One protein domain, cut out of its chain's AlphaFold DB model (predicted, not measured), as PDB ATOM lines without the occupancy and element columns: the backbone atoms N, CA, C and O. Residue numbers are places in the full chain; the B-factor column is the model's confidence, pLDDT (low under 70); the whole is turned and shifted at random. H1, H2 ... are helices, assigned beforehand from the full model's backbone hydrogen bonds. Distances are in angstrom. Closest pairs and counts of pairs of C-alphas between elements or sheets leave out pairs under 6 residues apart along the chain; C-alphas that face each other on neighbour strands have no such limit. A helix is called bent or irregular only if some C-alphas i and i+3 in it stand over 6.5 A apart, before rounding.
ATOM      1  N   ARG A 155      -1.096 -27.904  70.727       94.88
ATOM      2  CA  ARG A 155      -0.646 -26.529  70.441       94.88
ATOM      3  C   ARG A 155      -0.256 -26.382  68.970       94.88
ATOM      4  O   ARG A 155       0.897 -26.102  68.640       94.88
ATOM      5  N   TYR A 156      -1.211 -26.618  68.070       92.75
ATOM      6  CA  TYR A 156      -0.947 -26.705  66.624       92.75
ATOM      7  C   TYR A 156      -0.407 -25.398  66.025       92.75
ATOM      8  O   TYR A 156       0.499 -25.448  65.197       92.75
ATOM      9  N   ASP A 157      -0.886 -24.240  66.489       90.81
ATOM     10  CA  ASP A 157      -0.431 -22.924  66.009       90.81
ATOM     11  C   ASP A 157       1.058 -22.670  66.296       90.81
ATOM     12  O   ASP A 157       1.726 -21.960  65.549       90.81
ATOM     13  N   GLU A 158       1.594 -23.288  67.349       94.75
ATOM     14  CA  GLU A 158       3.017 -23.229  67.687       94.75
ATOM     15  C   GLU A 158       3.812 -24.359  67.026       94.75
ATOM     16  O   GLU A 158       4.986 -24.181  66.704       94.75
ATOM     17  N   ALA A 159       3.189 -25.520  66.799       95.31
ATOM     18  CA  ALA A 159       3.822 -26.651  66.124       95.31
ATOM     19  C   ALA A 159       4.116 -26.346  64.649       95.31
ATOM     20  O   ALA A 159       5.193 -26.688  64.162       95.31
ATOM     21  N   VAL A 160       3.182 -25.684  63.955       93.25
ATOM     22  CA  VAL A 160       3.299 -25.340  62.530       93.25
ATOM     23  C   VAL A 160       4.594 -24.582  62.221       93.25
ATOM     24  O   VAL A 160       5.396 -25.143  61.486       93.25
ATOM     25  N   PRO A 161       4.908 -23.404  62.795       92.06
ATOM     26  CA  PRO A 161       6.132 -22.674  62.442       92.06
ATOM     27  C   PRO A 161       7.422 -23.457  62.752       92.06
ATOM     28  O   PRO A 161       8.427 -23.303  62.055       92.06
ATOM     29  N   VAL A 162       7.408 -24.333  63.766       92.75
ATOM     30  CA  VAL A 162       8.540 -25.228  64.066       92.75
ATOM     31  C   VAL A 162       8.698 -26.291  62.975       92.75
ATOM     32  O   VAL A 162       9.816 -26.542  62.524       92.75
ATOM     33  N   LEU A 163       7.593 -26.883  62.517       92.88
ATOM     34  CA  LEU A 163       7.574 -27.846  61.414       92.88
ATOM     35  C   LEU A 163       7.919 -27.197  60.076       92.88
ATOM     36  O   LEU A 163       8.615 -27.812  59.281       92.88
ATOM     37  N   GLU A 164       7.487 -25.960  59.838       91.12
ATOM     38  CA  GLU A 164       7.827 -25.187  58.642       91.12
ATOM     39  C   GLU A 164       9.334 -24.945  58.558       91.12
ATOM     40  O   GLU A 164       9.944 -25.200  57.519       91.12
ATOM     41  N   LYS A 165       9.959 -24.552  59.677       88.12
ATOM     42  CA  LYS A 165      11.422 -24.486  59.774       88.12
ATOM     43  C   LYS A 165      12.055 -25.859  59.523       88.12
ATOM     44  O   LYS A 165      12.995 -25.961  58.743       88.12
ATOM     45  N   PHE A 166      11.524 -26.913  60.143       88.69
ATOM     46  CA  PHE A 166      12.050 -28.270  59.990       88.69
ATOM     47  C   PHE A 166      12.019 -28.765  58.538       88.69
ATOM     48  O   PHE A 166      13.028 -29.261  58.056       88.69
ATOM     49  N   VAL A 167      10.902 -28.625  57.818       87.44
ATOM     50  CA  VAL A 167      10.800 -29.098  56.424       87.44
ATOM     51  C   VAL A 167      11.572 -28.211  55.447       87.44
ATOM     52  O   VAL A 167      11.960 -28.686  54.382       87.44
ATOM     53  N   LEU A 168      11.844 -26.946  55.797       84.94
ATOM     54  CA  LEU A 168      12.817 -26.127  55.071       84.94
ATOM     55  C   LEU A 168      14.242 -26.644  55.281       84.94
ATOM     56  O   LEU A 168      15.000 -26.683  54.322       84.94
ATOM     57  N   ASP A 169      14.600 -27.080  56.489       77.69
ATOM     58  CA  ASP A 169      15.925 -27.641  56.784       77.69
ATOM     59  C   ASP A 169      16.095 -29.082  56.256       77.69
ATOM     60  O   ASP A 169      17.190 -29.464  55.846       77.69
ATOM     61  N   CYS A 170      15.029 -29.889  56.244       77.44
ATOM     62  CA  CYS A 170      15.037 -31.333  55.972       77.44
ATOM     63  C   CYS A 170      13.818 -31.769  55.131       77.44
ATOM     64  O   CYS A 170      12.975 -32.545  55.584       77.44
ATOM     65  N   PHE A 171      13.723 -31.293  53.886       82.88
ATOM     66  CA  PHE A 171      12.558 -31.506  53.013       82.88
ATOM     67  C   PHE A 171      12.334 -32.970  52.619       82.88
ATOM     68  O   PHE A 171      11.242 -33.348  52.235       82.88
ATOM     69  N   SER A 172      13.347 -33.830  52.668       77.44
ATOM     70  CA  SER A 172      13.158 -35.252  52.352       77.44
ATOM     71  C   SER A 172      12.787 -36.101  53.570       77.44
ATOM     72  O   SER A 172      12.788 -37.325  53.471       77.44
ATOM     73  N   TYR A 173      12.514 -35.497  54.731       80.38
ATOM     74  CA  TYR A 173      12.169 -36.229  55.947       80.38
ATOM     75  C   TYR A 173      10.646 -36.359  56.079       80.38
ATOM     76  O   TYR A 173       9.949 -35.411  56.453       80.38
ATOM     77  N   ALA A 174      10.121 -37.545  55.759       83.94
ATOM     78  CA  ALA A 174       8.685 -37.811  55.661       83.94
ATOM     79  C   ALA A 174       7.901 -37.402  56.921       83.94
ATOM     80  O   ALA A 174       6.820 -36.821  56.820       83.94
ATOM     81  N   GLU A 175       8.452 -37.645  58.111       86.12
ATOM     82  CA  GLU A 175       7.804 -37.353  59.389       86.12
ATOM     83  C   GLU A 175       7.503 -35.860  59.575       86.12
ATOM     84  O   GLU A 175       6.479 -35.517  60.167       86.12
ATOM     85  N   GLY A 176       8.342 -34.963  59.045       90.50
ATOM     86  CA  GLY A 176       8.077 -33.522  59.101       90.50
ATOM     87  C   GLY A 176       6.790 -33.162  58.363       90.50
ATOM     88  O   GLY A 176       5.924 -32.473  58.898       90.50
ATOM     89  N   HIS A 177       6.627 -33.713  57.160       92.38
ATOM     90  CA  HIS A 177       5.420 -33.543  56.356       92.38
ATOM     91  C   HIS A 177       4.197 -34.209  56.980       92.38
ATOM     92  O   HIS A 177       3.108 -33.643  56.928       92.38
ATOM     93  N   TRP A 178       4.373 -35.378  57.607       93.38
ATOM     94  CA  TRP A 178       3.306 -36.054  58.344       93.38
ATOM     95  C   TRP A 178       2.738 -35.160  59.446       93.38
ATOM     96  O   TRP A 178       1.536 -34.901  59.477       93.38
ATOM     97  N   TYR A 179       3.594 -34.658  60.342       95.06
ATOM     98  CA  TYR A 179       3.139 -33.837  61.462       95.06
ATOM     99  C   TYR A 179       2.604 -32.479  61.010       95.06
ATOM    100  O   TYR A 179       1.663 -31.974  61.622       95.06
ATOM    101  N   LEU A 180       3.141 -31.909  59.928       94.69
ATOM    102  CA  LEU A 180       2.604 -30.678  59.356       94.69
ATOM    103  C   LEU A 180       1.205 -30.911  58.767       94.69
ATOM    104  O   LEU A 180       0.286 -30.152  59.069       94.69
ATOM    105  N   GLY A 181       1.013 -32.009  58.027       94.31
ATOM    106  CA  GLY A 181      -0.293 -32.427  57.519       94.31
ATOM    107  C   GLY A 181      -1.304 -32.703  58.633       94.31
ATOM    108  O   GLY A 181      -2.450 -32.267  58.543       94.31
ATOM    109  N   GLU A 182      -0.875 -33.340  59.725       94.25
ATOM    110  CA  GLU A 182      -1.716 -33.575  60.903       94.25
ATOM    111  C   GLU A 182      -2.126 -32.268  61.599       94.25
ATOM    112  O   GLU A 182      -3.281 -32.127  62.005       94.25
ATOM    113  N   CYS A 183      -1.210 -31.301  61.726       93.75
ATOM    114  CA  CYS A 183      -1.529 -29.982  62.276       93.75
ATOM    115  C   CYS A 183      -2.522 -29.236  61.375       93.75
ATOM    116  O   CYS A 183      -3.540 -28.745  61.865       93.75
ATOM    117  N   TYR A 184      -2.279 -29.209  60.061       92.31
ATOM    118  CA  TYR A 184      -3.172 -28.580  59.089       92.31
ATOM    119  C   TYR A 184      -4.563 -29.212  59.085       92.31
ATOM    120  O   TYR A 184      -5.560 -28.493  59.158       92.31
ATOM    121  N   LEU A 185      -4.650 -30.544  59.084       91.06
ATOM    122  CA  LEU A 185      -5.926 -31.250  59.113       91.06
ATOM    123  C   LEU A 185      -6.728 -30.890  60.364       91.06
ATOM    124  O   LEU A 185      -7.904 -30.565  60.251       91.06
ATOM    125  N   ARG A 186      -6.095 -30.875  61.543       89.62
ATOM    126  CA  ARG A 186      -6.754 -30.519  62.813       89.62
ATOM    127  C   ARG A 186      -7.166 -29.050  62.897       89.62
ATOM    128  O   ARG A 186      -8.113 -28.735  63.610       89.62
ATOM    129  N   GLN A 187      -6.507 -28.178  62.138       88.44
ATOM    130  CA  GLN A 187      -6.901 -26.783  61.915       88.44
ATOM    131  C   GLN A 187      -7.956 -26.623  60.796       88.44
ATOM    132  O   GLN A 187      -8.316 -25.503  60.442       88.44
ATOM    133  N   GLY A 188      -8.446 -27.716  60.198       87.31
ATOM    134  CA  GLY A 188      -9.426 -27.687  59.107       87.31
ATOM    135  C   GLY A 188      -8.871 -27.223  57.752       87.31
ATOM    136  O   GLY A 188      -9.653 -26.925  56.851       87.31
ATOM    137  N   ARG A 189      -7.542 -27.162  57.597       89.81
ATOM    138  CA  ARG A 189      -6.812 -26.722  56.393       89.81
ATOM    139  C   ARG A 189      -6.580 -27.918  55.460       89.81
ATOM    140  O   ARG A 189      -5.480 -28.463  55.379       89.81
ATOM    141  N   ILE A 190      -7.648 -28.391  54.815       90.06
ATOM    142  CA  ILE A 190      -7.683 -29.694  54.120       90.06
ATOM    143  C   ILE A 190      -6.724 -29.737  52.925       90.06
ATOM    144  O   ILE A 190      -6.009 -30.720  52.756       90.06
ATOM    145  N   SER A 191      -6.683 -28.683  52.112       91.19
ATOM    146  CA  SER A 191      -5.849 -28.618  50.907       91.19
ATOM    147  C   SER A 191      -4.370 -28.666  51.268       91.19
ATOM    148  O   SER A 191      -3.600 -29.394  50.649       91.19
ATOM    149  N   GLU A 192      -3.979 -27.943  52.316       92.50
ATOM    150  CA  GLU A 192      -2.604 -27.923  52.814       92.50
ATOM    151  C   GLU A 192      -2.216 -29.261  53.438       92.50
ATOM    152  O   GLU A 192      -1.107 -29.745  53.214       92.50
ATOM    153  N   ALA A 193      -3.142 -29.901  54.158       93.25
ATOM    154  CA  ALA A 193      -2.949 -31.258  54.643       93.25
ATOM    155  C   ALA A 193      -2.742 -32.238  53.479       93.25
ATOM    156  O   ALA A 193      -1.787 -33.011  53.502       93.25
ATOM    157  N   LEU A 194      -3.578 -32.182  52.432       91.75
ATOM    158  CA  LEU A 194      -3.444 -33.050  51.258       91.75
ATOM    159  C   LEU A 194      -2.096 -32.848  50.558       91.75
ATOM    160  O   LEU A 194      -1.432 -33.832  50.242       91.75
ATOM    161  N   LEU A 195      -1.677 -31.596  50.366       91.50
ATOM    162  CA  LEU A 195      -0.369 -31.249  49.810       91.50
ATOM    163  C   LEU A 195       0.775 -31.815  50.668       91.50
ATOM    164  O   LEU A 195       1.646 -32.502  50.139       91.50
ATOM    165  N   ALA A 196       0.739 -31.603  51.987       92.56
ATOM    166  CA  ALA A 196       1.765 -32.090  52.905       92.56
ATOM    167  C   ALA A 196       1.832 -33.624  52.946       92.56
ATOM    168  O   ALA A 196       2.917 -34.184  52.816       92.56
ATOM    169  N   TYR A 197       0.703 -34.333  53.063       91.12
ATOM    170  CA  TYR A 197       0.705 -35.800  53.042       91.12
ATOM    171  C   TYR A 197       1.134 -36.356  51.689       91.12
ATOM    172  O   TYR A 197       1.871 -37.339  51.659       91.12
ATOM    173  N   ALA A 198       0.721 -35.735  50.580       86.88
ATOM    174  CA  ALA A 198       1.160 -36.154  49.256       86.88
ATOM    175  C   ALA A 198       2.678 -35.986  49.124       86.88
ATOM    176  O   ALA A 198       3.337 -36.883  48.612       86.88
ATOM    177  N   THR A 199       3.251 -34.900  49.653       85.38
ATOM    178  CA  THR A 199       4.707 -34.710  49.722       85.38
ATOM    179  C   THR A 199       5.404 -35.672  50.678       85.38
ATOM    180  O   THR A 199       6.416 -36.255  50.310       85.38
ATOM    181  N   GLY A 200       4.870 -35.926  51.868       85.12
ATOM    182  CA  GLY A 200       5.477 -36.872  52.807       85.12
ATOM    183  C   GLY A 200       5.443 -38.318  52.309       85.12
ATOM    184  O   GLY A 200       6.436 -39.030  52.445       85.12
ATOM    185  N   ALA A 201       4.361 -38.727  51.638       79.88
ATOM    186  CA  ALA A 201       4.244 -40.040  51.002       79.88
ATOM    187  C   ALA A 201       5.339 -40.267  49.950       79.88
ATOM    188  O   ALA A 201       5.758 -41.398  49.719       79.88
ATOM    189  N   MET A 202       5.840 -39.182  49.351       75.50
ATOM    190  CA  MET A 202       6.944 -39.223  48.402       75.50
ATOM    191  C   MET A 202       8.309 -39.525  49.053       75.50
ATOM    192  O   MET A 202       9.256 -39.897  48.365       75.50
ATOM    193  N   PHE A 203       8.434 -39.419  50.371       74.06
ATOM    194  CA  PHE A 203       9.676 -39.717  51.091       74.06
ATOM    195  C   PHE A 203       9.511 -40.810  52.153       74.06
ATOM    196  O   PHE A 203      10.448 -41.108  52.891       74.06
ATOM    197  N   ALA A 204       8.324 -41.405  52.244       68.81
ATOM    198  CA  ALA A 204       7.987 -42.402  53.243       68.81
ATOM    199  C   ALA A 204       8.734 -43.734  53.024       68.81
ATOM    200  O   ALA A 204       9.050 -44.142  51.905       68.81
ATOM    201  N   THR A 205       9.026 -44.409  54.133       64.75
ATOM    202  CA  THR A 205       9.689 -45.718  54.184       64.75
ATOM    203  C   THR A 205       8.650 -46.836  54.195       64.75
ATOM    204  O   THR A 205       7.478 -46.599  54.487       64.75
ATOM    205  N   SER A 206       9.065 -48.087  53.972       56.75
ATOM    206  CA  SER A 206       8.164 -49.248  54.075       56.75
ATOM    207  C   SER A 206       7.425 -49.342  55.419       56.75
ATOM    208  O   SER A 206       6.333 -49.900  55.460       56.75
ATOM    209  N   ALA A 207       7.979 -48.766  56.493       57.31
ATOM    210  CA  ALA A 207       7.400 -48.798  57.832       57.31
ATOM    211  C   ALA A 207       6.248 -47.800  58.056       57.31
ATOM    212  O   ALA A 207       5.405 -48.053  58.909       57.31
ATOM    213  N   ASN A 208       6.207 -46.670  57.340       66.88
ATOM    214  CA  ASN A 208       5.201 -45.612  57.543       66.88
ATOM    215  C   ASN A 208       4.355 -45.322  56.290       66.88
ATOM    216  O   ASN A 208       3.444 -44.496  56.327       66.88
ATOM    217  N   ILE A 209       4.614 -46.019  55.184       69.81
ATOM    218  CA  ILE A 209       3.924 -45.783  53.918       69.81
ATOM    219  C   ILE A 209       2.420 -46.061  53.973       69.81
ATOM    220  O   ILE A 209       1.624 -45.317  53.395       69.81
ATOM    221  N   ASP A 210       2.024 -47.095  54.714       72.81
ATOM    222  CA  ASP A 210       0.624 -47.496  54.839       72.81
ATOM    223  C   ASP A 210      -0.191 -46.428  55.598       72.81
ATOM    224  O   ASP A 210      -1.375 -46.224  55.312       72.81
ATOM    225  N   ASP A 211       0.445 -45.681  56.507       81.56
ATOM    226  CA  ASP A 211      -0.182 -44.573  57.231       81.56
ATOM    227  C   ASP A 211      -0.452 -43.379  56.308       81.56
ATOM    228  O   ASP A 211      -1.564 -42.837  56.300       81.56
ATOM    229  N   PHE A 212       0.522 -43.007  55.469       84.25
ATOM    230  CA  PHE A 212       0.344 -41.973  54.443       84.25
ATOM    231  C   PHE A 212      -0.744 -42.347  53.438       84.25
ATOM    232  O   PHE A 212      -1.639 -41.541  53.175       84.25
ATOM    233  N   GLY A 213      -0.713 -43.575  52.912       80.38
ATOM    234  CA  GLY A 213      -1.711 -44.064  51.961       80.38
ATOM    235  C   GLY A 213      -3.125 -44.039  52.542       80.38
ATOM    236  O   GLY A 213      -4.056 -43.539  51.904       80.38
ATOM    237  N   ARG A 214      -3.290 -44.498  53.792       83.75
ATOM    238  CA  ARG A 214      -4.571 -44.431  54.508       83.75
ATOM    239  C   ARG A 214      -5.066 -42.994  54.610       83.75
ATOM    240  O   ARG A 214      -6.207 -42.724  54.244       83.75
ATOM    241  N   ARG A 215      -4.218 -42.071  55.066       88.06
ATOM    242  CA  ARG A 215      -4.601 -40.671  55.266       88.06
ATOM    243  C   ARG A 215      -4.947 -39.958  53.956       88.06
ATOM    244  O   ARG A 215      -5.936 -39.229  53.910       88.06
ATOM    245  N   LEU A 216      -4.188 -40.206  52.887       87.19
ATOM    246  CA  LEU A 216      -4.482 -39.686  51.550       87.19
ATOM    247  C   LEU A 216      -5.840 -40.169  51.041       87.19
ATOM    248  O   LEU A 216      -6.614 -39.361  50.538       87.19
ATOM    249  N   ASN A 217      -6.173 -41.449  51.221       84.25
ATOM    250  CA  ASN A 217      -7.482 -41.978  50.833       84.25
ATOM    251  C   ASN A 217      -8.627 -41.322  51.622       84.25
ATOM    252  O   ASN A 217      -9.621 -40.926  51.021       84.25
ATOM    253  N   GLN A 218      -8.465 -41.111  52.934       86.88
ATOM    254  CA  GLN A 218      -9.469 -40.414  53.756       86.88
ATOM    255  C   GLN A 218      -9.736 -38.984  53.264       86.88
ATOM    256  O   GLN A 218     -10.891 -38.574  53.136       86.88
ATOM    257  N   LEU A 219      -8.672 -38.240  52.940       87.31
ATOM    258  CA  LEU A 219      -8.767 -36.901  52.346       87.31
ATOM    259  C   LEU A 219      -9.398 -36.953  50.950       87.31
ATOM    260  O   LEU A 219     -10.277 -36.154  50.635       87.31
ATOM    261  N   GLY A 220      -9.008 -37.937  50.140       84.50
ATOM    262  CA  GLY A 220      -9.520 -38.161  48.792       84.50
ATOM    263  C   GLY A 220     -10.995 -38.505  48.709       84.50
ATOM    264  O   GLY A 220     -11.659 -38.106  47.754       84.50
ATOM    265  N   ASP A 221     -11.528 -39.212  49.693       84.00
ATOM    266  CA  ASP A 221     -12.949 -39.539  49.732       84.00
ATOM    267  C   ASP A 221     -13.760 -38.498  50.514       84.00
ATOM    268  O   ASP A 221     -14.997 -38.515  50.471       84.00
ATOM    269  N   VAL A 222     -13.072 -37.566  51.191       83.06
ATOM    270  CA  VAL A 222     -13.635 -36.645  52.185       83.06
ATOM    271  C   VAL A 222     -14.550 -37.430  53.120       83.06
ATOM    272  O   VAL A 222     -15.784 -37.302  53.096       83.06
ATOM    273  N   ASP A 223     -13.932 -38.360  53.842       81.88
ATOM    274  CA  ASP A 223     -14.637 -39.246  54.754       81.88
ATOM    275  C   ASP A 223     -15.164 -38.497  55.995       81.88
ATOM    276  O   ASP A 223     -14.927 -37.302  56.203       81.88
ATOM    277  N   ASN A 224     -15.911 -39.207  56.842       81.88
ATOM    278  CA  ASN A 224     -16.496 -38.608  58.038       81.88
ATOM    279  C   ASN A 224     -15.447 -38.124  59.053       81.88
ATOM    280  O   ASN A 224     -15.765 -37.237  59.838       81.88
ATOM    281  N   GLU A 225     -14.229 -38.677  59.072       80.19
ATOM    282  CA  GLU A 225     -13.167 -38.214  59.973       80.19
ATOM    283  C   GLU A 225     -12.596 -36.877  59.500       80.19
ATOM    284  O   GLU A 225     -12.417 -35.973  60.312       80.19
ATOM    285  N   VAL A 226     -12.387 -36.705  58.192       83.00
ATOM    286  CA  VAL A 226     -11.949 -35.429  57.604       83.00
ATOM    287  C   VAL A 226     -12.997 -34.336  57.825       83.00
ATOM    288  O   VAL A 226     -12.656 -33.217  58.214       83.00
ATOM    289  N   LEU A 227     -14.283 -34.663  57.655       82.62
ATOM    290  CA  LEU A 227     -15.381 -33.713  57.855       82.62
ATOM    291  C   LEU A 227     -15.490 -33.194  59.296       82.62
ATOM    292  O   LEU A 227     -15.937 -32.065  59.478       82.62
ATOM    293  N   LYS A 228     -15.061 -33.958  60.313       83.75
ATOM    294  CA  LYS A 228     -15.071 -33.492  61.718       83.75
ATOM    295  C   LYS A 228     -14.191 -32.268  61.941       83.75
ATOM    296  O   LYS A 228     -14.491 -31.455  62.811       83.75
ATOM    297  N   PHE A 229     -13.101 -32.154  61.187       80.56
ATOM    298  CA  PHE A 229     -12.166 -31.041  61.319       80.56
ATOM    299  C   PHE A 229     -12.554 -29.847  60.438       80.56
ATOM    300  O   PHE A 229     -12.115 -28.721  60.680       80.56
ATOM    301  N   PHE A 230     -13.427 -30.058  59.451       74.00
ATOM    302  CA  PHE A 230     -13.943 -28.993  58.605       74.00
ATOM    303  C   PHE A 230     -15.018 -28.174  59.338       74.00
ATOM    304  O   PHE A 230     -16.037 -28.697  59.776       74.00
ATOM    305  N   GLY A 231     -14.804 -26.862  59.470       63.12
ATOM    306  CA  GLY A 231     -15.756 -25.932  60.096       63.12
ATOM    307  C   GLY A 231     -15.624 -25.754  61.616       63.12
ATOM    308  O   GLY A 231     -16.085 -24.737  62.127       63.12
ATOM    309  N   ALA A 232     -14.944 -26.660  62.331       53.59
ATOM    310  CA  ALA A 232     -14.739 -26.560  63.784       53.59
ATOM    311  C   ALA A 232     -13.657 -25.535  64.195       53.59
ATOM    312  O   ALA A 232     -13.695 -25.017  65.308       53.59
ATOM    313  N   ALA A 233     -12.715 -25.223  63.298       52.16
ATOM    314  CA  ALA A 233     -11.601 -24.306  63.552       52.16
ATOM    315  C   ALA A 233     -11.063 -23.663  62.261       52.16
ATOM    316  O   ALA A 233      -9.855 -23.518  62.120       52.16
ATOM    317  N   ALA A 234     -11.926 -23.323  61.292       52.72
ATOM    318  CA  ALA A 234     -11.489 -22.822  59.983       52.72
ATOM    319  C   ALA A 234     -10.794 -21.451  60.102       52.72
ATOM    320  O   ALA A 234     -11.399 -20.396  59.894       52.72
ATOM    321  N   ALA A 235      -9.505 -21.470  60.439       54.41
ATOM    322  CA  ALA A 235      -8.620 -20.340  60.269       54.41
ATOM    323  C   ALA A 235      -8.657 -19.975  58.785       54.41
ATOM    324  O   ALA A 235      -8.490 -20.830  57.913       54.41
ATOM    325  N   LYS A 236      -8.938 -18.705  58.497       60.06
ATOM    326  CA  LYS A 236      -8.960 -18.180  57.135       60.06
ATOM    327  C   LYS A 236      -7.565 -18.387  56.533       60.06
ATOM    328  O   LYS A 236      -6.639 -17.667  56.889       60.06
ATOM    329  N   ASN A 237      -7.425 -19.389  55.670       70.75
ATOM    330  CA  ASN A 237      -6.172 -19.759  55.018       70.75
ATOM    331  C   ASN A 237      -6.232 -19.409  53.518       70.75
ATOM    332  O   ASN A 237      -7.303 -19.113  52.974       70.75
ATOM    333  N   THR A 238      -5.086 -19.435  52.844       76.69
ATOM    334  CA  THR A 238      -4.956 -19.089  51.420       76.69
ATOM    335  C   THR A 238      -5.646 -20.094  50.478       76.69
ATOM    336  O   THR A 238      -6.049 -19.703  49.390       76.69
ATOM    337  N   PHE A 239      -5.930 -21.322  50.931       88.00
ATOM    338  CA  PHE A 239      -6.646 -22.384  50.204       88.00
ATOM    339  C   PHE A 239      -8.147 -22.506  50.542       88.00
ATOM    340  O   PHE A 239      -8.805 -23.452  50.109       88.00
ATOM    341  N   THR A 240      -8.742 -21.552  51.273       84.75
ATOM    342  CA  THR A 240     -10.136 -21.661  51.764       84.75
ATOM    343  C   THR A 240     -11.155 -21.930  50.639       84.75
ATOM    344  O   THR A 240     -12.170 -22.596  50.855       84.75
ATOM    345  N   ALA A 241     -10.925 -21.392  49.436       84.19
ATOM    346  CA  ALA A 241     -11.778 -21.651  48.275       84.19
ATOM    347  C   ALA A 241     -11.669 -23.113  47.808       84.19
ATOM    348  O   ALA A 241     -12.695 -23.771  47.626       84.19
ATOM    349  N   SER A 242     -10.446 -23.636  47.693       87.81
ATOM    350  CA  SER A 242     -10.189 -25.036  47.356       87.81
ATOM    351  C   SER A 242     -10.746 -25.977  48.415       87.81
ATOM    352  O   SER A 242     -11.470 -26.897  48.055       87.81
ATOM    353  N   ASP A 243     -10.550 -25.695  49.706       88.12
ATOM    354  CA  ASP A 243     -11.092 -26.510  50.803       88.12
ATOM    355  C   ASP A 243     -12.616 -26.703  50.680       88.12
ATOM    356  O   ASP A 243     -13.131 -27.813  50.829       88.12
ATOM    357  N   LYS A 244     -13.351 -25.635  50.332       85.81
ATOM    358  CA  LYS A 244     -14.803 -25.705  50.079       85.81
ATOM    359  C   LYS A 244     -15.147 -26.569  48.865       85.81
ATOM    360  O   LYS A 244     -16.120 -27.324  48.915       85.81
ATOM    361  N   LEU A 245     -14.371 -26.472  47.785       86.06
ATOM    362  CA  LEU A 245     -14.565 -27.291  46.586       86.06
ATOM    363  C   LEU A 245     -14.289 -28.775  46.861       86.06
ATOM    364  O   LEU A 245     -15.085 -29.620  46.445       86.06
ATOM    365  N   LEU A 246     -13.232 -29.095  47.611       86.56
ATOM    366  CA  LEU A 246     -12.916 -30.468  48.014       86.56
ATOM    367  C   LEU A 246     -14.065 -31.075  48.823       86.56
ATOM    368  O   LEU A 246     -14.588 -32.127  48.460       86.56
ATOM    369  N   VAL A 247     -14.540 -30.366  49.853       84.06
ATOM    370  CA  VAL A 247     -15.624 -30.847  50.727       84.06
ATOM    371  C   VAL A 247     -16.952 -31.007  49.992       84.06
ATOM    372  O   VAL A 247     -17.710 -31.933  50.279       84.06
ATOM    373  N   SER A 248     -17.221 -30.167  48.990       84.19
ATOM    374  CA  SER A 248     -18.393 -30.326  48.118       84.19
ATOM    375  C   SER A 248     -18.326 -31.557  47.201       84.19
ATOM    376  O   SER A 248     -19.288 -31.851  46.493       84.19
ATOM    377  N   LYS A 249     -17.193 -32.278  47.198       81.25
ATOM    378  CA  LYS A 249     -16.894 -33.444  46.352       81.25
ATOM    379  C   LYS A 249     -16.996 -33.159  44.848       81.25
ATOM    380  O   LYS A 249     -17.053 -34.091  44.049       81.25
ATOM    381  N   VAL A 250     -16.955 -31.888  44.436       75.81
ATOM    382  CA  VAL A 250     -17.017 -31.470  43.021       75.81
ATOM    383  C   VAL A 250     -15.858 -32.062  42.213       75.81
ATOM    384  O   VAL A 250     -16.066 -32.506  41.086       75.81
ATOM    385  N   ALA A 251     -14.672 -32.181  42.818       69.25
ATOM    386  CA  ALA A 251     -13.498 -32.828  42.224       69.25
ATOM    387  C   ALA A 251     -13.695 -34.328  41.907       69.25
ATOM    388  O   ALA A 251     -12.951 -34.902  41.116       69.25
ATOM    389  N   LEU A 252     -14.686 -34.984  42.520       74.75
ATOM    390  CA  LEU A 252     -14.984 -36.404  42.301       74.75
ATOM    391  C   LEU A 252     -15.986 -36.630  41.159       74.75
ATOM    392  O   LEU A 252     -16.298 -37.776  40.830       74.75
ATOM    393  N   ASN A 253     -16.464 -35.557  40.518       73.25
ATOM    394  CA  ASN A 253     -17.330 -35.631  39.347       73.25
ATOM    395  C   ASN A 253     -16.627 -36.362  38.185       73.25
ATOM    396  O   ASN A 253     -15.450 -36.143  37.902       73.25
ATOM    397  N   SER A 254     -17.369 -37.202  37.462       63.41
ATOM    398  CA  SER A 254     -16.906 -37.918  36.265       63.41
ATOM    399  C   SER A 254     -16.420 -37.015  35.121       63.41
ATOM    400  O   SER A 254     -15.751 -37.502  34.212       63.41
ATOM    401  N   GLN A 255     -16.764 -35.723  35.137       65.88
ATOM    402  CA  GLN A 255     -16.303 -34.719  34.168       65.88
ATOM    403  C   GLN A 255     -14.820 -34.342  34.362       65.88
ATOM    404  O   GLN A 255     -14.156 -34.007  33.384       65.88
ATOM    405  N   LEU A 256     -14.281 -34.437  35.589       67.62
ATOM    406  CA  LEU A 256     -12.859 -34.201  35.857       67.62
ATOM    407  C   LEU A 256     -12.069 -35.479  35.538       67.62
ATOM    408  O   LEU A 256     -12.000 -36.419  36.340       67.62
ATOM    409  N   LYS A 257     -11.516 -35.532  34.323       64.50
ATOM    410  CA  LYS A 257     -10.706 -36.657  33.845       64.50
ATOM    411  C   LYS A 257      -9.239 -36.455  34.217       64.50
ATOM    412  O   LYS A 257      -8.686 -35.375  34.034       64.50
ATOM    413  N   LEU A 258      -8.621 -37.514  34.733       68.69
ATOM    414  CA  LEU A 258      -7.167 -37.629  34.777       68.69
ATOM    415  C   LEU A 258      -6.697 -38.124  33.405       68.69
ATOM    416  O   LEU A 258      -7.386 -38.927  32.774       68.69
ATOM    417  N   ASP A 259      -5.514 -37.696  32.971       65.12
ATOM    418  CA  ASP A 259      -4.899 -38.184  31.726       65.12
ATOM    419  C   ASP A 259      -4.500 -39.674  31.809       65.12
ATOM    420  O   ASP A 259      -4.177 -40.302  30.801       65.12
ATOM    421  N   ILE A 260      -4.554 -40.258  33.014       60.78
ATOM    422  CA  ILE A 260      -4.368 -41.685  33.291       60.78
ATOM    423  C   ILE A 260      -5.635 -42.234  33.955       60.78
ATOM    424  O   ILE A 260      -6.144 -41.645  34.909       60.78
ATOM    425  N   ASP A 261      -6.118 -43.385  33.482       61.59
ATOM    426  CA  ASP A 261      -7.300 -44.073  34.015       61.59
ATOM    427  C   ASP A 261      -6.999 -44.764  35.360       61.59
ATOM    428  O   ASP A 261      -6.794 -45.975  35.440       61.59
ATOM    429  N   LEU A 262      -6.890 -43.964  36.428       63.91
ATOM    430  CA  LEU A 262      -6.615 -44.429  37.789       63.91
ATOM    431  C   LEU A 262      -7.765 -44.085  38.742       63.91
ATOM    432  O   LEU A 262      -8.172 -42.923  38.830       63.91
ATOM    433  N   PRO A 263      -8.251 -45.055  39.536       65.25
ATOM    434  CA  PRO A 263      -9.373 -44.855  40.446       65.25
ATOM    435  C   PRO A 263      -8.934 -44.266  41.802       65.25
ATOM    436  O   PRO A 263      -9.325 -44.781  42.845       65.25
ATOM    437  N   LEU A 264      -8.100 -43.216  41.816       74.19
ATOM    438  CA  LEU A 264      -7.616 -42.575  43.051       74.19
ATOM    439  C   LEU A 264      -8.279 -41.204  43.263       74.19
ATOM    440  O   LEU A 264      -7.916 -40.218  42.620       74.19
ATOM    441  N   SER A 265      -9.248 -41.136  44.183       80.31
ATOM    442  CA  SER A 265     -10.034 -39.928  44.488       80.31
ATOM    443  C   SER A 265      -9.166 -38.741  44.927       80.31
ATOM    444  O   SER A 265      -9.370 -37.612  44.480       80.31
ATOM    445  N   TRP A 266      -8.145 -38.994  45.750       83.06
ATOM    446  CA  TRP A 266      -7.241 -37.958  46.261       83.06
ATOM    447  C   TRP A 266      -6.384 -37.310  45.171       83.06
ATOM    448  O   TRP A 266      -6.021 -36.145  45.289       83.06
ATOM    449  N   LEU A 267      -6.109 -38.020  44.077       80.12
ATOM    450  CA  LEU A 267      -5.312 -37.497  42.970       80.12
ATOM    451  C   LEU A 267      -6.104 -36.501  42.114       80.12
ATOM    452  O   LEU A 267      -5.560 -35.498  41.656       80.12
ATOM    453  N   LYS A 268      -7.414 -36.736  41.961       80.75
ATOM    454  CA  LYS A 268      -8.340 -35.770  41.352       80.75
ATOM    455  C   LYS A 268      -8.446 -34.497  42.184       80.75
ATOM    456  O   LYS A 268      -8.413 -33.400  41.638       80.75
ATOM    457  N   GLN A 269      -8.535 -34.657  43.503       86.25
ATOM    458  CA  GLN A 269      -8.536 -33.531  44.434       86.25
ATOM    459  C   GLN A 269      -7.223 -32.744  44.378       86.25
ATOM    460  O   GLN A 269      -7.257 -31.522  44.276       86.25
ATOM    461  N   LEU A 270      -6.077 -33.431  44.362       86.81
ATOM    462  CA  LEU A 270      -4.769 -32.795  44.230       86.81
ATOM    463  C   LEU A 270      -4.660 -32.001  42.921       86.81
ATOM    464  O   LEU A 270      -4.244 -30.849  42.955       86.81
ATOM    465  N   LYS A 271      -5.096 -32.567  41.785       83.06
ATOM    466  CA  LYS A 271      -5.126 -31.857  40.493       83.06
ATOM    467  C   LYS A 271      -5.938 -30.560  40.575       83.06
ATOM    468  O   LYS A 271      -5.437 -29.523  40.159       83.06
ATOM    469  N   LEU A 272      -7.133 -30.602  41.173       86.06
ATOM    470  CA  LEU A 272      -7.960 -29.408  41.360       86.06
ATOM    471  C   LEU A 272      -7.237 -28.333  42.189       86.06
ATOM    472  O   LEU A 272      -7.225 -27.171  41.799       86.06
ATOM    473  N   ILE A 273      -6.605 -28.702  43.310       88.56
ATOM    474  CA  ILE A 273      -5.840 -27.746  44.133       88.56
ATOM    475  C   ILE A 273      -4.724 -27.098  43.308       88.56
ATOM    476  O   ILE A 273      -4.508 -25.892  43.397       88.56
ATOM    477  N   VAL A 274      -4.010 -27.890  42.510       86.25
ATOM    478  CA  VAL A 274      -2.863 -27.419  41.727       86.25
ATOM    479  C   VAL A 274      -3.297 -26.475  40.596       86.25
ATOM    480  O   VAL A 274      -2.568 -25.531  40.296       86.25
ATOM    481  N   GLU A 275      -4.474 -26.691  40.000       83.44
ATOM    482  CA  GLU A 275      -5.015 -25.879  38.897       83.44
ATOM    483  C   GLU A 275      -5.708 -24.586  39.365       83.44
ATOM    484  O   GLU A 275      -5.632 -23.571  38.677       83.44
ATOM    485  N   GLU A 276      -6.344 -24.593  40.541       85.31
ATOM    486  CA  GLU A 276      -7.134 -23.454  41.043       85.31
ATOM    487  C   GLU A 276      -6.306 -22.395  41.797       85.31
ATOM    488  O   GLU A 276      -6.810 -21.308  42.079       85.31
ATOM    489  N   ASN A 277      -5.047 -22.682  42.151       85.19
ATOM    490  CA  ASN A 277      -4.225 -21.806  43.000       85.19
ATOM    491  C   ASN A 277      -2.976 -21.287  42.270       85.19
ATOM    492  O   ASN A 277      -2.381 -21.986  41.455       85.19
ATOM    493  N   ASN A 278      -2.532 -20.067  42.588       79.38
ATOM    494  CA  ASN A 278      -1.359 -19.432  41.972       79.38
ATOM    495  C   ASN A 278      -0.255 -19.161  43.007       79.38
ATOM    496  O   ASN A 278      -0.491 -18.504  44.018       79.38
ATOM    497  N   VAL A 279       0.977 -19.605  42.729       77.38
ATOM    498  CA  VAL A 279       2.128 -19.461  43.646       77.38
ATOM    499  C   VAL A 279       2.575 -18.005  43.820       77.38
ATOM    500  O   VAL A 279       3.074 -17.644  44.882       77.38
ATOM    501  N   LYS A 280       2.388 -17.144  42.807       70.00
ATOM    502  CA  LYS A 280       2.927 -15.767  42.807       70.00
ATOM    503  C   LYS A 280       2.341 -14.852  43.888       70.00
ATOM    504  O   LYS A 280       2.983 -13.869  44.246       70.00
ATOM    505  N   ASP A 281       1.151 -15.165  44.393       65.88
ATOM    506  CA  ASP A 281       0.385 -14.268  45.266       65.88
ATOM    507  C   ASP A 281       0.522 -14.611  46.764       65.88
ATOM    508  O   ASP A 281      -0.001 -13.893  47.619       65.88
ATOM    509  N   ALA A 282       1.247 -15.681  47.105       76.44
ATOM    510  CA  ALA A 282       1.299 -16.238  48.454       76.44
ATOM    511  C   ALA A 282       2.718 -16.260  49.035       76.44
ATOM    512  O   ALA A 282       3.696 -16.426  48.316       76.44
ATOM    513  N   LYS A 283       2.841 -16.111  50.359       79.06
ATOM    514  CA  LYS A 283       4.130 -16.149  51.084       79.06
ATOM    515  C   LYS A 283       4.257 -17.333  52.043       79.06
ATOM    516  O   LYS A 283       5.283 -17.471  52.699       79.06
ATOM    517  N   ASP A 284       3.212 -18.146  52.158       85.94
ATOM    518  CA  ASP A 284       3.206 -19.313  53.030       85.94
ATOM    519  C   ASP A 284       3.947 -20.503  52.404       85.94
ATOM    520  O   ASP A 284       4.143 -20.589  51.187       85.94
ATOM    521  N   ILE A 285       4.355 -21.434  53.266       86.44
ATOM    522  CA  ILE A 285       5.095 -22.625  52.857       86.44
ATOM    523  C   ILE A 285       4.291 -23.529  51.938       86.44
ATOM    524  O   ILE A 285       4.851 -24.089  51.000       86.44
ATOM    525  N   SER A 286       2.981 -23.643  52.145       89.62
ATOM    526  CA  SER A 286       2.147 -24.540  51.360       89.62
ATOM    527  C   SER A 286       2.130 -24.127  49.890       89.62
ATOM    528  O   SER A 286       2.211 -24.993  49.021       89.62
ATOM    529  N   HIS A 287       2.138 -22.823  49.598       89.94
ATOM    530  CA  HIS A 287       2.276 -22.306  48.237       89.94
ATOM    531  C   HIS A 287       3.700 -22.429  47.693       89.94
ATOM    532  O   HIS A 287       3.923 -22.986  46.617       89.94
ATOM    533  N   GLN A 288       4.670 -21.896  48.435       87.12
ATOM    534  CA  GLN A 288       6.037 -21.723  47.945       87.12
ATOM    535  C   GLN A 288       6.824 -23.040  47.843       87.12
ATOM    536  O   GLN A 288       7.788 -23.155  47.081       87.12
ATOM    537  N   LEU A 289       6.412 -24.044  48.614       87.38
ATOM    538  CA  LEU A 289       7.068 -25.338  48.725       87.38
ATOM    539  C   LEU A 289       6.220 -26.423  48.049       87.38
ATOM    540  O   LEU A 289       6.622 -26.941  47.011       87.38
ATOM    541  N   TYR A 290       5.035 -26.735  48.588       89.25
ATOM    542  CA  TYR A 290       4.242 -27.880  48.121       89.25
ATOM    543  C   TYR A 290       3.516 -27.615  46.801       89.25
ATOM    544  O   TYR A 290       3.691 -28.366  45.844       89.25
ATOM    545  N   LEU A 291       2.711 -26.552  46.719       89.00
ATOM    546  CA  LEU A 291       1.940 -26.230  45.516       89.00
ATOM    547  C   LEU A 291       2.869 -25.990  44.325       89.00
ATOM    548  O   LEU A 291       2.661 -26.578  43.268       89.00
ATOM    549  N   ASN A 292       3.917 -25.182  44.512       86.50
ATOM    550  CA  ASN A 292       4.916 -24.930  43.478       86.50
ATOM    551  C   ASN A 292       5.581 -26.231  42.998       86.50
ATOM    552  O   ASN A 292       5.697 -26.443  41.792       86.50
ATOM    553  N   PHE A 293       5.943 -27.134  43.917       81.31
ATOM    554  CA  PHE A 293       6.487 -28.446  43.562       81.31
ATOM    555  C   PHE A 293       5.525 -29.238  42.658       81.31
ATOM    556  O   PHE A 293       5.912 -29.717  41.589       81.31
ATOM    557  N   PHE A 294       4.246 -29.340  43.032       82.19
ATOM    558  CA  PHE A 294       3.272 -30.059  42.210       82.19
ATOM    559  C   PHE A 294       2.965 -29.337  40.887       82.19
ATOM    560  O   PHE A 294       2.819 -30.003  39.868       82.19
ATOM    561  N   GLN A 295       2.940 -28.005  40.828       82.69
ATOM    562  CA  GLN A 295       2.737 -27.278  39.565       82.69
ATOM    563  C   GLN A 295       3.871 -27.513  38.562       82.69
ATOM    564  O   GLN A 295       3.613 -27.688  37.371       82.69
ATOM    565  N   GLN A 296       5.116 -27.570  39.038       75.56
ATOM    566  CA  GLN A 296       6.285 -27.784  38.186       75.56
ATOM    567  C   GLN A 296       6.394 -29.221  37.660       75.56
ATOM    568  O   GLN A 296       6.926 -29.429  36.570       75.56
ATOM    569  N   HIS A 297       5.895 -30.212  38.406       72.06
ATOM    570  CA  HIS A 297       6.199 -31.623  38.127       72.06
ATOM    571  C   HIS A 297       4.982 -32.538  37.922       72.06
ATOM    572  O   HIS A 297       5.124 -33.610  37.330       72.06
ATOM    573  N   LEU A 298       3.788 -32.159  38.393       67.38
ATOM    574  CA  LEU A 298       2.561 -32.956  38.248       67.38
ATOM    575  C   LEU A 298       1.837 -32.672  36.922       67.38
ATOM    576  O   LEU A 298       1.273 -33.597  36.339       67.38
ATOM    577  N   ILE A 299       1.854 -31.418  36.451       57.09
ATOM    578  CA  ILE A 299       1.067 -30.956  35.292       57.09
ATOM    579  C   ILE A 299       1.778 -31.150  33.938       57.09
ATOM    580  O   ILE A 299       1.101 -31.578  33.005       57.09
ATOM    581  N   PRO A 300       3.093 -30.892  33.773       52.28
ATOM    582  CA  PRO A 300       3.671 -30.905  32.425       52.28
ATOM    583  C   PRO A 300       3.940 -32.298  31.826       52.28
ATOM    584  O   PRO A 300       3.791 -32.446  30.620       52.28
ATOM    585  N   ASP A 301       4.307 -33.320  32.621       52.53
ATOM    586  CA  ASP A 301       4.973 -34.520  32.060       52.53
ATOM    587  C   ASP A 301       4.561 -35.894  32.634       52.53
ATOM    588  O   ASP A 301       5.223 -36.897  32.363       52.53
ATOM    589  N   LEU A 302       3.479 -36.009  33.415       52.16
ATOM    590  CA  LEU A 302       2.978 -37.306  33.931       52.16
ATOM    591  C   LEU A 302       3.999 -38.134  34.761       52.16
ATOM    592  O   LEU A 302       3.723 -39.287  35.103       52.16
ATOM    593  N   GLN A 303       5.160 -37.578  35.133       53.81
ATOM    594  CA  GLN A 303       6.271 -38.349  35.714       53.81
ATOM    595  C   GLN A 303       6.043 -38.753  37.176       53.81
ATOM    596  O   GLN A 303       6.564 -39.776  37.604       53.81
ATOM    597  N   LEU A 304       5.235 -38.011  37.942       53.59
ATOM    598  CA  LEU A 304       5.009 -38.284  39.371       53.59
ATOM    599  C   LEU A 304       3.917 -39.325  39.660       53.59
ATOM    600  O   LEU A 304       3.887 -39.886  40.757       53.59
ATOM    601  N   TYR A 305       3.054 -39.630  38.686       56.41
ATOM    602  CA  TYR A 305       1.951 -40.580  38.859       56.41
ATOM    603  C   TYR A 305       2.438 -41.961  39.328       56.41
ATOM    604  O   TYR A 305       1.944 -42.431  40.346       56.41
ATOM    605  N   PRO A 306       3.447 -42.605  38.707       51.22
ATOM    606  CA  PRO A 306       3.917 -43.928  39.130       51.22
ATOM    607  C   PRO A 306       4.402 -44.003  40.585       51.22
ATOM    608  O   PRO A 306       4.295 -45.055  41.208       51.22
ATOM    609  N   PHE A 307       4.898 -42.898  41.140       55.50
ATOM    610  CA  PHE A 307       5.390 -42.823  42.514       55.50
ATOM    611  C   PHE A 307       4.247 -42.644  43.525       55.50
ATOM    612  O   PHE A 307       4.174 -43.355  44.520       55.50
ATOM    613  N   ILE A 308       3.281 -41.789  43.180       56.00
ATOM    614  CA  ILE A 308       1.972 -41.649  43.839       56.00
ATOM    615  C   ILE A 308       1.210 -42.995  43.877       56.00
ATOM    616  O   ILE A 308       0.520 -43.314  44.842       56.00
ATOM    617  N   ILE A 309       1.364 -43.797  42.824       51.97
ATOM    618  CA  ILE A 309       0.693 -45.082  42.600       51.97
ATOM    619  C   ILE A 309       1.395 -46.228  43.353       51.97
ATOM    620  O   ILE A 309       0.720 -47.043  43.977       51.97
ATOM    621  N   TYR A 310       2.732 -46.292  43.357       51.91
ATOM    622  CA  TYR A 310       3.493 -47.386  43.990       51.91
ATOM    623  C   TYR A 310       3.221 -47.527  45.499       51.91
ATOM    624  O   TYR A 310       3.295 -48.626  46.046       51.91
ATOM    625  N   TYR A 311       2.824 -46.438  46.154       51.75
ATOM    626  CA  TYR A 311       2.670 -46.369  47.604       51.75
ATOM    627  C   TYR A 311       1.223 -46.343  48.112       51.75
ATOM    628  O   TYR A 311       0.989 -46.313  49.316       51.75
ATOM    629  N   GLY A 312       0.238 -46.411  47.214       47.78
ATOM    630  CA  GLY A 312      -1.181 -46.415  47.581       47.78
ATOM    631  C   GLY A 312      -1.752 -47.770  48.021       47.78
ATOM    632  O   GLY A 312      -2.956 -47.812  48.255       47.78
ATOM    633  N   LYS A 313      -0.943 -48.853  48.058       47.41
ATOM    634  CA  LYS A 313      -1.331 -50.275  48.270       47.41
ATOM    635  C   LYS A 313      -2.832 -50.531  48.069       47.41
ATOM    636  O   LYS A 313      -3.597 -50.749  49.004       47.41
ATOM    637  N   ASN A 314      -3.247 -50.503  46.810       52.06
ATOM    638  CA  ASN A 314      -4.554 -50.984  46.387       52.06
ATOM    639  C   ASN A 314      -4.306 -52.109  45.382       52.06
ATOM    640  O   ASN A 314      -3.527 -51.919  44.447       52.06
ATOM    641  N   ASP A 315      -4.971 -53.252  45.538       51.94
ATOM    642  CA  ASP A 315      -4.812 -54.414  44.653       51.94
ATOM    643  C   ASP A 315      -4.984 -54.048  43.165       51.94
ATOM    644  O   ASP A 315      -4.298 -54.586  42.294       51.94
ATOM    645  N   LYS A 316      -5.836 -53.054  42.865       50.41
ATOM    646  CA  LYS A 316      -6.048 -52.529  41.503       50.41
ATOM    647  C   LYS A 316      -4.838 -51.773  40.952       50.41
ATOM    648  O   LYS A 316      -4.584 -51.789  39.751       50.41
ATOM    649  N   VAL A 317      -4.098 -51.107  41.829       54.28
ATOM    650  CA  VAL A 317      -2.923 -50.301  41.506       54.28
ATOM    651  C   VAL A 317      -1.680 -51.185  41.338       54.28
ATOM    652  O   VAL A 317      -0.914 -51.007  40.390       54.28
ATOM    653  N   THR A 318      -1.522 -52.197  42.193       54.62
ATOM    654  CA  THR A 318      -0.438 -53.186  42.094       54.62
ATOM    655  C   THR A 318      -0.536 -54.017  40.811       54.62
ATOM    656  O   THR A 318       0.480 -54.246  40.155       54.62
ATOM    657  N   ALA A 319      -1.749 -54.405  40.397       57.44
ATOM    658  CA  ALA A 319      -1.982 -55.067  39.110       57.44
ATOM    659  C   ALA A 319      -1.585 -54.174  37.914       57.44
ATOM    660  O   ALA A 319      -0.863 -54.618  37.023       57.44
ATOM    661  N   PHE A 320      -1.961 -52.890  37.939       56.19
ATOM    662  CA  PHE A 320      -1.627 -51.919  36.889       56.19
ATOM    663  C   PHE A 320      -0.111 -51.673  36.739       56.19
ATOM    664  O   PHE A 320       0.398 -51.577  35.619       56.19
ATOM    665  N   ILE A 321       0.635 -51.595  37.850       54.91
ATOM    666  CA  ILE A 321       2.099 -51.403  37.832       54.91
ATOM    667  C   ILE A 321       2.827 -52.638  37.287       54.91
ATOM    668  O   ILE A 321       3.805 -52.500  36.545       54.91
ATOM    669  N   ASN A 322       2.378 -53.842  37.653       55.56
ATOM    670  CA  ASN A 322       3.038 -55.085  37.252       55.56
ATOM    671  C   ASN A 322       2.886 -55.388  35.753       55.56
ATOM    672  O   ASN A 322       3.819 -55.930  35.159       55.56
ATOM    673  N   ASP A 323       1.784 -54.962  35.131       54.72
ATOM    674  CA  ASP A 323       1.520 -55.196  33.706       54.72
ATOM    675  C   ASP A 323       2.221 -54.206  32.757       54.72
ATOM    676  O   ASP A 323       2.359 -54.478  31.561       54.72
ATOM    677  N   SER A 324       2.733 -53.071  33.245       54.19
ATOM    678  CA  SER A 324       3.312 -52.036  32.378       54.19
ATOM    679  C   SER A 324       4.823 -51.865  32.552       54.19
ATOM    680  O   SER A 324       5.319 -51.111  33.396       54.19
ATOM    681  N   LYS A 325       5.588 -52.480  31.638       53.06
ATOM    682  CA  LYS A 325       7.044 -52.258  31.489       53.06
ATOM    683  C   LYS A 325       7.420 -50.778  31.292       53.06
ATOM    684  O   LYS A 325       8.537 -50.398  31.627       53.06
ATOM    685  N   LYS A 326       6.504 -49.945  30.777       52.38
ATOM    686  CA  LYS A 326       6.732 -48.515  30.501       52.38
ATOM    687  C   LYS A 326       6.874 -47.681  31.780       52.38
ATOM    688  O   LYS A 326       7.617 -46.708  31.767       52.38
ATOM    689  N   TYR A 327       6.218 -48.061  32.882       53.25
ATOM    690  CA  TYR A 327       6.156 -47.220  34.086       53.25
ATOM    691  C   TYR A 327       7.288 -47.466  35.094       53.25
ATOM    692  O   TYR A 327       7.643 -46.540  35.818       53.25
ATOM    693  N   LYS A 328       7.929 -48.648  35.105       50.44
ATOM    694  CA  LYS A 328       9.080 -48.920  35.995       50.44
ATOM    695  C   LYS A 328      10.263 -47.971  35.752       50.44
ATOM    696  O   LYS A 328      10.864 -47.505  36.712       50.44
ATOM    697  N   ALA A 329      10.560 -47.631  34.495       53.03
ATOM    698  CA  ALA A 329      11.612 -46.663  34.160       53.03
ATOM    699  C   ALA A 329      11.250 -45.222  34.583       53.03
ATOM    700  O   ALA A 329      12.120 -44.449  34.982       53.03
ATOM    701  N   THR A 330       9.960 -44.870  34.544       54.53
ATOM    702  CA  THR A 330       9.448 -43.547  34.934       54.53
ATOM    703  C   THR A 330       9.514 -43.315  36.446       54.53
ATOM    704  O   THR A 330       9.829 -42.206  36.862       54.53
ATOM    705  N   VAL A 331       9.301 -44.351  37.275       52.22
ATOM    706  CA  VAL A 331       9.406 -44.256  38.750       52.22
ATOM    707  C   VAL A 331      10.812 -43.817  39.183       52.22
ATOM    708  O   VAL A 331      10.956 -42.897  39.987       52.22
ATOM    709  N   THR A 332      11.858 -44.440  38.631       50.91
ATOM    710  CA  THR A 332      13.259 -44.125  38.970       50.91
ATOM    711  C   THR A 332      13.652 -42.707  38.541       50.91
ATOM    712  O   THR A 332      14.329 -41.991  39.287       50.91
ATOM    713  N   ALA A 333      13.185 -42.262  37.370       55.62
ATOM    714  CA  ALA A 333      13.400 -40.896  36.896       55.62
ATOM    715  C   ALA A 333      12.687 -39.861  37.789       55.62
ATOM    716  O   ALA A 333      13.298 -38.874  38.196       55.62
ATOM    717  N   ALA A 334      11.436 -40.127  38.179       55.66
ATOM    718  CA  ALA A 334      10.644 -39.244  39.034       55.66
ATOM    719  C   ALA A 334      11.253 -39.068  40.431       55.66
ATOM    720  O   ALA A 334      11.351 -37.952  40.941       55.66
ATOM    721  N   ARG A 335      11.750 -40.162  41.021       57.25
ATOM    722  CA  ARG A 335      12.470 -40.135  42.301       57.25
ATOM    723  C   ARG A 335      13.726 -39.263  42.241       57.25
ATOM    724  O   ARG A 335      14.043 -38.565  43.199       57.25
ATOM    725  N   SER A 336      14.413 -39.259  41.101       58.53
ATOM    726  CA  SER A 336      15.614 -38.442  40.893       58.53
ATOM    727  C   SER A 336      15.300 -36.943  40.819       58.53
ATOM    728  O   SER A 336      16.096 -36.128  41.284       58.53
ATOM    729  N   VAL A 337      14.142 -36.570  40.263       64.88
ATOM    730  CA  VAL A 337      13.651 -35.180  40.250       64.88
ATOM    731  C   VAL A 337      13.262 -34.736  41.661       64.88
ATOM    732  O   VAL A 337      13.704 -33.685  42.116       64.88
ATOM    733  N   LEU A 338      12.529 -35.583  42.389       64.44
ATOM    734  CA  LEU A 338      12.103 -35.346  43.773       64.44
ATOM    735  C   LEU A 338      13.264 -35.088  44.733       64.44
ATOM    736  O   LEU A 338      13.267 -34.097  45.459       64.44
ATOM    737  N   VAL A 339      14.260 -35.976  44.723       63.81
ATOM    738  CA  VAL A 339      15.447 -35.836  45.577       63.81
ATOM    739  C   VAL A 339      16.213 -34.566  45.212       63.81
ATOM    740  O   VAL A 339      16.655 -33.844  46.100       63.81
ATOM    741  N   ARG A 340      16.328 -34.243  43.919       66.88
ATOM    742  CA  ARG A 340      17.015 -33.030  43.459       66.88
ATOM    743  C   ARG A 340      16.337 -31.756  43.960       66.88
ATOM    744  O   ARG A 340      17.032 -30.885  44.474       66.88
ATOM    745  N   GLU A 341      15.018 -31.648  43.826       68.94
ATOM    746  CA  GLU A 341      14.271 -30.483  44.312       68.94
ATOM    747  C   GLU A 341      14.305 -30.383  45.837       68.94
ATOM    748  O   GLU A 341      14.579 -29.313  46.375       68.94
ATOM    749  N   GLY A 342      14.140 -31.501  46.548       69.25
ATOM    750  CA  GLY A 342      14.256 -31.511  48.006       69.25
ATOM    751  C   GLY A 342      15.616 -31.025  48.503       69.25
ATOM    752  O   GLY A 342      15.686 -30.221  49.431       69.25
ATOM    753  N   LEU A 343      16.698 -31.425  47.829       64.94
ATOM    754  CA  LEU A 343      18.044 -30.932  48.122       64.94
ATOM    755  C   LEU A 343      18.215 -29.439  47.799       64.94
ATOM    756  O   LEU A 343      18.928 -28.750  48.524       64.94
ATOM    757  N   MET A 344      17.561 -28.912  46.758       70.38
ATOM    758  CA  MET A 344      17.576 -27.473  46.441       70.38
ATOM    759  C   MET A 344      16.846 -26.639  47.500       70.38
ATOM    760  O   MET A 344      17.317 -25.567  47.891       70.38
ATOM    761  N   ILE A 345      15.706 -27.133  47.981       74.94
ATOM    762  CA  ILE A 345      14.933 -26.512  49.059       74.94
ATOM    763  C   ILE A 345      15.770 -26.480  50.338       74.94
ATOM    764  O   ILE A 345      16.054 -25.397  50.852       74.94
ATOM    765  N   SER A 346      16.244 -27.644  50.789       70.12
ATOM    766  CA  SER A 346      17.062 -27.749  52.000       70.12
ATOM    767  C   SER A 346      18.394 -27.022  51.898       70.12
ATOM    768  O   SER A 346      18.875 -26.476  52.888       70.12
ATOM    769  N   GLY A 347      18.971 -26.955  50.700       62.12
ATOM    770  CA  GLY A 347      20.255 -26.306  50.497       62.12
ATOM    771  C   GLY A 347      20.209 -24.784  50.455       62.12
ATOM    772  O   GLY A 347      21.197 -24.116  50.738       62.12
ATOM    773  N   THR A 348      19.060 -24.206  50.124       72.38
ATOM    774  CA  THR A 348      18.893 -22.748  50.139       72.38
ATOM    775  C   THR A 348      18.253 -22.259  51.428       72.38
ATOM    776  O   THR A 348      18.551 -21.144  51.849       72.38
ATOM    777  N   ARG A 349      17.361 -23.056  52.041       76.44
ATOM    778  CA  ARG A 349      16.481 -22.650  53.158       76.44
ATOM    779  C   ARG A 349      15.679 -21.371  52.869       76.44
ATOM    780  O   ARG A 349      15.132 -20.746  53.773       76.44
ATOM    781  N   ILE A 350      15.615 -20.966  51.602       83.06
ATOM    782  CA  ILE A 350      14.878 -19.792  51.148       83.06
ATOM    783  C   ILE A 350      13.466 -20.257  50.880       83.06
ATOM    784  O   ILE A 350      13.269 -21.132  50.041       83.06
ATOM    785  N   LEU A 351      12.492 -19.683  51.579       84.88
ATOM    786  CA  LEU A 351      11.085 -20.025  51.411       84.88
ATOM    787  C   LEU A 351      10.561 -19.619  50.030       84.88
ATOM    788  O   LEU A 351       9.940 -20.440  49.371       84.88
ATOM    789  N   ASP A 352      10.848 -18.396  49.584       86.19
ATOM    790  CA  ASP A 352      10.358 -17.843  48.319       86.19
ATOM    791  C   ASP A 352      10.965 -18.564  47.101       86.19
ATOM    792  O   ASP A 352      12.181 -18.570  46.892       86.19
ATOM    793  N   ALA A 353      10.118 -19.185  46.284       79.44
ATOM    794  CA  ALA A 353      10.523 -19.977  45.132       79.44
ATOM    795  C   ALA A 353      11.180 -19.133  44.027       79.44
ATOM    796  O   ALA A 353      12.091 -19.621  43.354       79.44
ATOM    797  N   ALA A 354      10.759 -17.877  43.841       81.31
ATOM    798  CA  ALA A 354      11.336 -16.988  42.835       81.31
ATOM    799  C   ALA A 354      12.732 -16.514  43.256       81.31
ATOM    800  O   ALA A 354      13.653 -16.506  42.437       81.31
ATOM    801  N   GLU A 355      12.916 -16.193  44.539       81.94
ATOM    802  CA  GLU A 355      14.239 -15.916  45.097       81.94
ATOM    803  C   GLU A 355      15.138 -17.158  45.018       81.94
ATOM    804  O   GLU A 355      16.307 -17.045  44.638       81.94
ATOM    805  N   ARG A 356      14.597 -18.347  45.314       81.06
ATOM    806  CA  ARG A 356      15.325 -19.625  45.275       81.06
ATOM    807  C   ARG A 356      15.840 -19.971  43.874       81.06
ATOM    808  O   ARG A 356      16.976 -20.419  43.745       81.06
ATOM    809  N   ALA A 357      15.040 -19.732  42.832       70.25
ATOM    810  CA  ALA A 357      15.366 -20.078  41.446       70.25
ATOM    811  C   ALA A 357      16.609 -19.351  40.887       70.25
ATOM    812  O   ALA A 357      17.233 -19.845  39.947       70.25
ATOM    813  N   GLY A 358      16.966 -18.190  41.451       62.12
ATOM    814  CA  GLY A 358      18.098 -17.365  41.014       62.12
ATOM    815  C   GLY A 358      19.384 -17.520  41.833       62.12
ATOM    816  O   GLY A 358      20.373 -16.858  41.521       62.12
ATOM    817  N   LYS A 359      19.396 -18.343  42.891       61.28
ATOM    818  CA  LYS A 359      20.609 -18.588  43.686       61.28
ATOM    819  C   LYS A 359      21.440 -19.696  43.043       61.28
ATOM    820  O   LYS A 359      20.893 -20.666  42.517       61.28
ATOM    821  N   ASP A 360      22.766 -19.572  43.123       45.88
ATOM    822  CA  ASP A 360      23.670 -20.669  42.777       45.88
ATOM    823  C   ASP A 360      23.229 -21.926  43.523       45.88
ATOM    824  O   ASP A 360      23.003 -21.875  44.730       45.88
ATOM    825  N   LYS A 361      23.107 -23.044  42.800       48.94
ATOM    826  CA  LYS A 361      22.771 -24.360  43.352       48.94
ATOM    827  C   LYS A 361      23.716 -24.661  44.516       48.94
ATOM    828  O   LYS A 361      24.857 -25.082  44.301       48.94
ATOM    829  N   VAL A 362      23.274 -24.408  45.743       38.69
ATOM    830  CA  VAL A 362      24.022 -24.773  46.940       38.69
ATOM    831  C   VAL A 362      23.853 -26.281  47.065       38.69
ATOM    832  O   VAL A 362      22.812 -26.781  47.478       38.69
ATOM    833  N   GLN A 363      24.840 -27.023  46.569       38.44
ATOM    834  CA  GLN A 363      24.855 -28.478  46.650       38.44
ATOM    835  C   GLN A 363      25.169 -28.869  48.091       38.44
ATOM    836  O   GLN A 363      26.332 -28.906  48.486       38.44
ATOM    837  N   HIS A 364      24.132 -29.136  48.875       36.97
ATOM    838  CA  HIS A 364      24.288 -29.851  50.130       36.97
ATOM    839  C   HIS A 364      24.200 -31.350  49.847       36.97
ATOM    840  O   HIS A 364      23.219 -31.814  49.267       36.97
ATOM    841  N   MET A 365      25.213 -32.117  50.252       34.25
ATOM    842  CA  MET A 365      25.047 -33.555  50.465       34.25
ATOM    843  C   MET A 365      24.667 -33.751  51.928       34.25
ATOM    844  O   MET A 365      25.480 -33.524  52.822       34.25
ATOM    845  N   VAL A 366      23.418 -34.144  52.164       33.16
ATOM    846  CA  VAL A 366      22.928 -34.581  53.473       33.16
ATOM    847  C   VAL A 366      22.858 -36.105  53.429       33.16
ATOM    848  O   VAL A 366      22.103 -36.658  52.629       33.16
ATOM    849  N   TYR A 367      23.660 -36.793  54.243       31.59
ATOM    850  CA  TYR A 367      23.535 -38.240  54.411       31.59
ATOM    851  C   TYR A 367      22.408 -38.514  55.410       31.59
ATOM    852  O   TYR A 367      22.563 -38.291  56.607       31.59
ATOM    853  N   TYR A 368      21.260 -38.982  54.921       34.00
ATOM    854  CA  TYR A 368      20.166 -39.423  55.783       34.00
ATOM    855  C   TYR A 368      20.398 -40.868  56.227       34.00
ATOM    856  O   TYR A 368      20.543 -41.769  55.402       34.00
ATOM    857  N   HIS A 369      20.378 -41.099  57.538       27.11
ATOM    858  CA  HIS A 369      20.291 -42.435  58.106       27.11
ATOM    859  C   HIS A 369      18.812 -42.813  58.229       27.11
ATOM    860  O   HIS A 369      18.184 -42.481  59.227       27.11
ATOM    861  N   ASN A 370      18.246 -43.429  57.188       28.73
ATOM    862  CA  ASN A 370      17.079 -44.316  57.275       28.73
ATOM    863  C   ASN A 370      16.931 -45.110  55.965       28.73
ATOM    864  O   ASN A 370      16.857 -44.535  54.883       28.73
ATOM    865  N   ASN A 371      16.929 -46.439  56.113       30.56
ATOM    866  CA  ASN A 371      16.723 -47.503  55.125       30.56
ATOM    867  C   ASN A 371      16.280 -47.067  53.721       30.56
ATOM    868  O   ASN A 371      15.096 -46.848  53.469       30.56
ATOM    869  N   LEU A 372      17.224 -47.088  52.781       32.81
ATOM    870  CA  LEU A 372      16.942 -47.222  51.358       32.81
ATOM    871  C   LEU A 372      17.794 -48.367  50.813       32.81
ATOM    872  O   LEU A 372      18.983 -48.208  50.559       32.81
TER     873      LEU A 372
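Overview. This is residues 155 to 372 of the 1090 residues of an uncharacterized protein of Bacteroidetes bacterium 47-18 (UniProt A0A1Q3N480). This is a compact body of helices with H3 in its core: H1, H2, H3 and H4 run back and forth, each folding back beside the one before, while H7 and H8 cross H3 on the side away from H2 and H6 packs on the first residues of H3. The long H11 runs along one side of this body, with H9 and H10 near its first residues and H1 and H12 near its last. The printed part has 218 residues with twelve named helices, H1 to H12 in that order along the chain, and no named strand; the class is all helix. The radius of gyration of the C-alphas is 16.6 A and the spans are 46 by 44 by 32 A.

Arrangement. Start at H1, residues 156 to 169, which forms a hairpin with H2, residues 174 to 186, at a shallow tilt of 27 degrees; their closest C-alphas, Tyr 156 and Cys 183, are 5.5 A apart. H2 forms the next hairpin with H3, residues 190 to 201, at 16 degrees; look at the C-alphas of Gly 181 and Ala 193, their closest, 4.1 A apart. H3 is the hub, touching five helices, and forms a hairpin with H4, residues 209 to 221, at 27 degrees, closest at the C-alphas of Ala 201 and Phe 212, 5.5 A. H5, residues 224 to 229, touches H4 only at the corner by their link, and only just, with 3 pairs of C-alphas within 8 A, the closest Leu 219 and Val 226, 6.3 A. H6, residues 240 to 247, touches residues 190 to 191 of H3, about perpendicular at 76 degrees; the closest C-alphas are Ser 191 and Asp 243, 5.7 A. H7, residues 265 to 276, touches H3 at a steep tilt of 65 degrees, closest at Ser 191 and Ile 273, 6.8 A between C-alphas. H8, residues 285 to 297, touches H3 at a steep tilt of 62 degrees, closest at the C-alphas of Leu 195 and Tyr 290, 6.0 A. H9, residues 305 to 310, is apart from H8 and touches H10, residues 315 to 323, with Ile 309 and Val 317 closest, 6.4 A between C-alphas. H11, residues 325 to 348, touches H9 about perpendicular at 78 degrees, closest at the C-alphas of Pro 306 and Val 331, 5.5 A, and touches H1 only at their ends, where the C-alphas of Asp 169 and Ser 346 are 4.9 A apart. H12, residues 353 to 357, only just touches H8, with 3 pairs of C-alphas within 8 A, the closest Gln 288 and Ala 353, 5.6 A. Every O i to N i+4 pair is within hydrogen-bond range in H2, H3, H4, H6, H7, H9, H10 and H12; the counts are 8 of 10 in H1, 1 of 2 in H5, 7 of 9 in H8 and 17 of 20 in H11.

Along the chain. Find C-alpha 156 at (-0.947, -26.705, 66.624); from there H1 runs 19.6 A. H2 and H4 each measure 18.5 A, H3 16.1 A, H7 17.1 A and H8 17.3 A. H8 is irregular, only just, with C-alphas 288 and 291 at 6.6 A. H11, the longest helix, runs 36.9 A from C-alpha 325 at (7.044, -52.258, 31.489) to C-alpha 348 at (18.893, -22.748, 50.139).

Size, cuts and confidence. The two C-alphas farthest apart are those of Arg 155 and Lys 325, 47.3 A. The printed part has no cut. The link from H6 to H7, residues 248 to 264, is long. Residues 358 to 372 have no named element, and their C-alphas lie 21 to 26 A from the mean of all C-alphas. Mean pLDDT of the printed part is 72.8; 86 residues are under 70, among them residues 298 to 343 and 358 to 372.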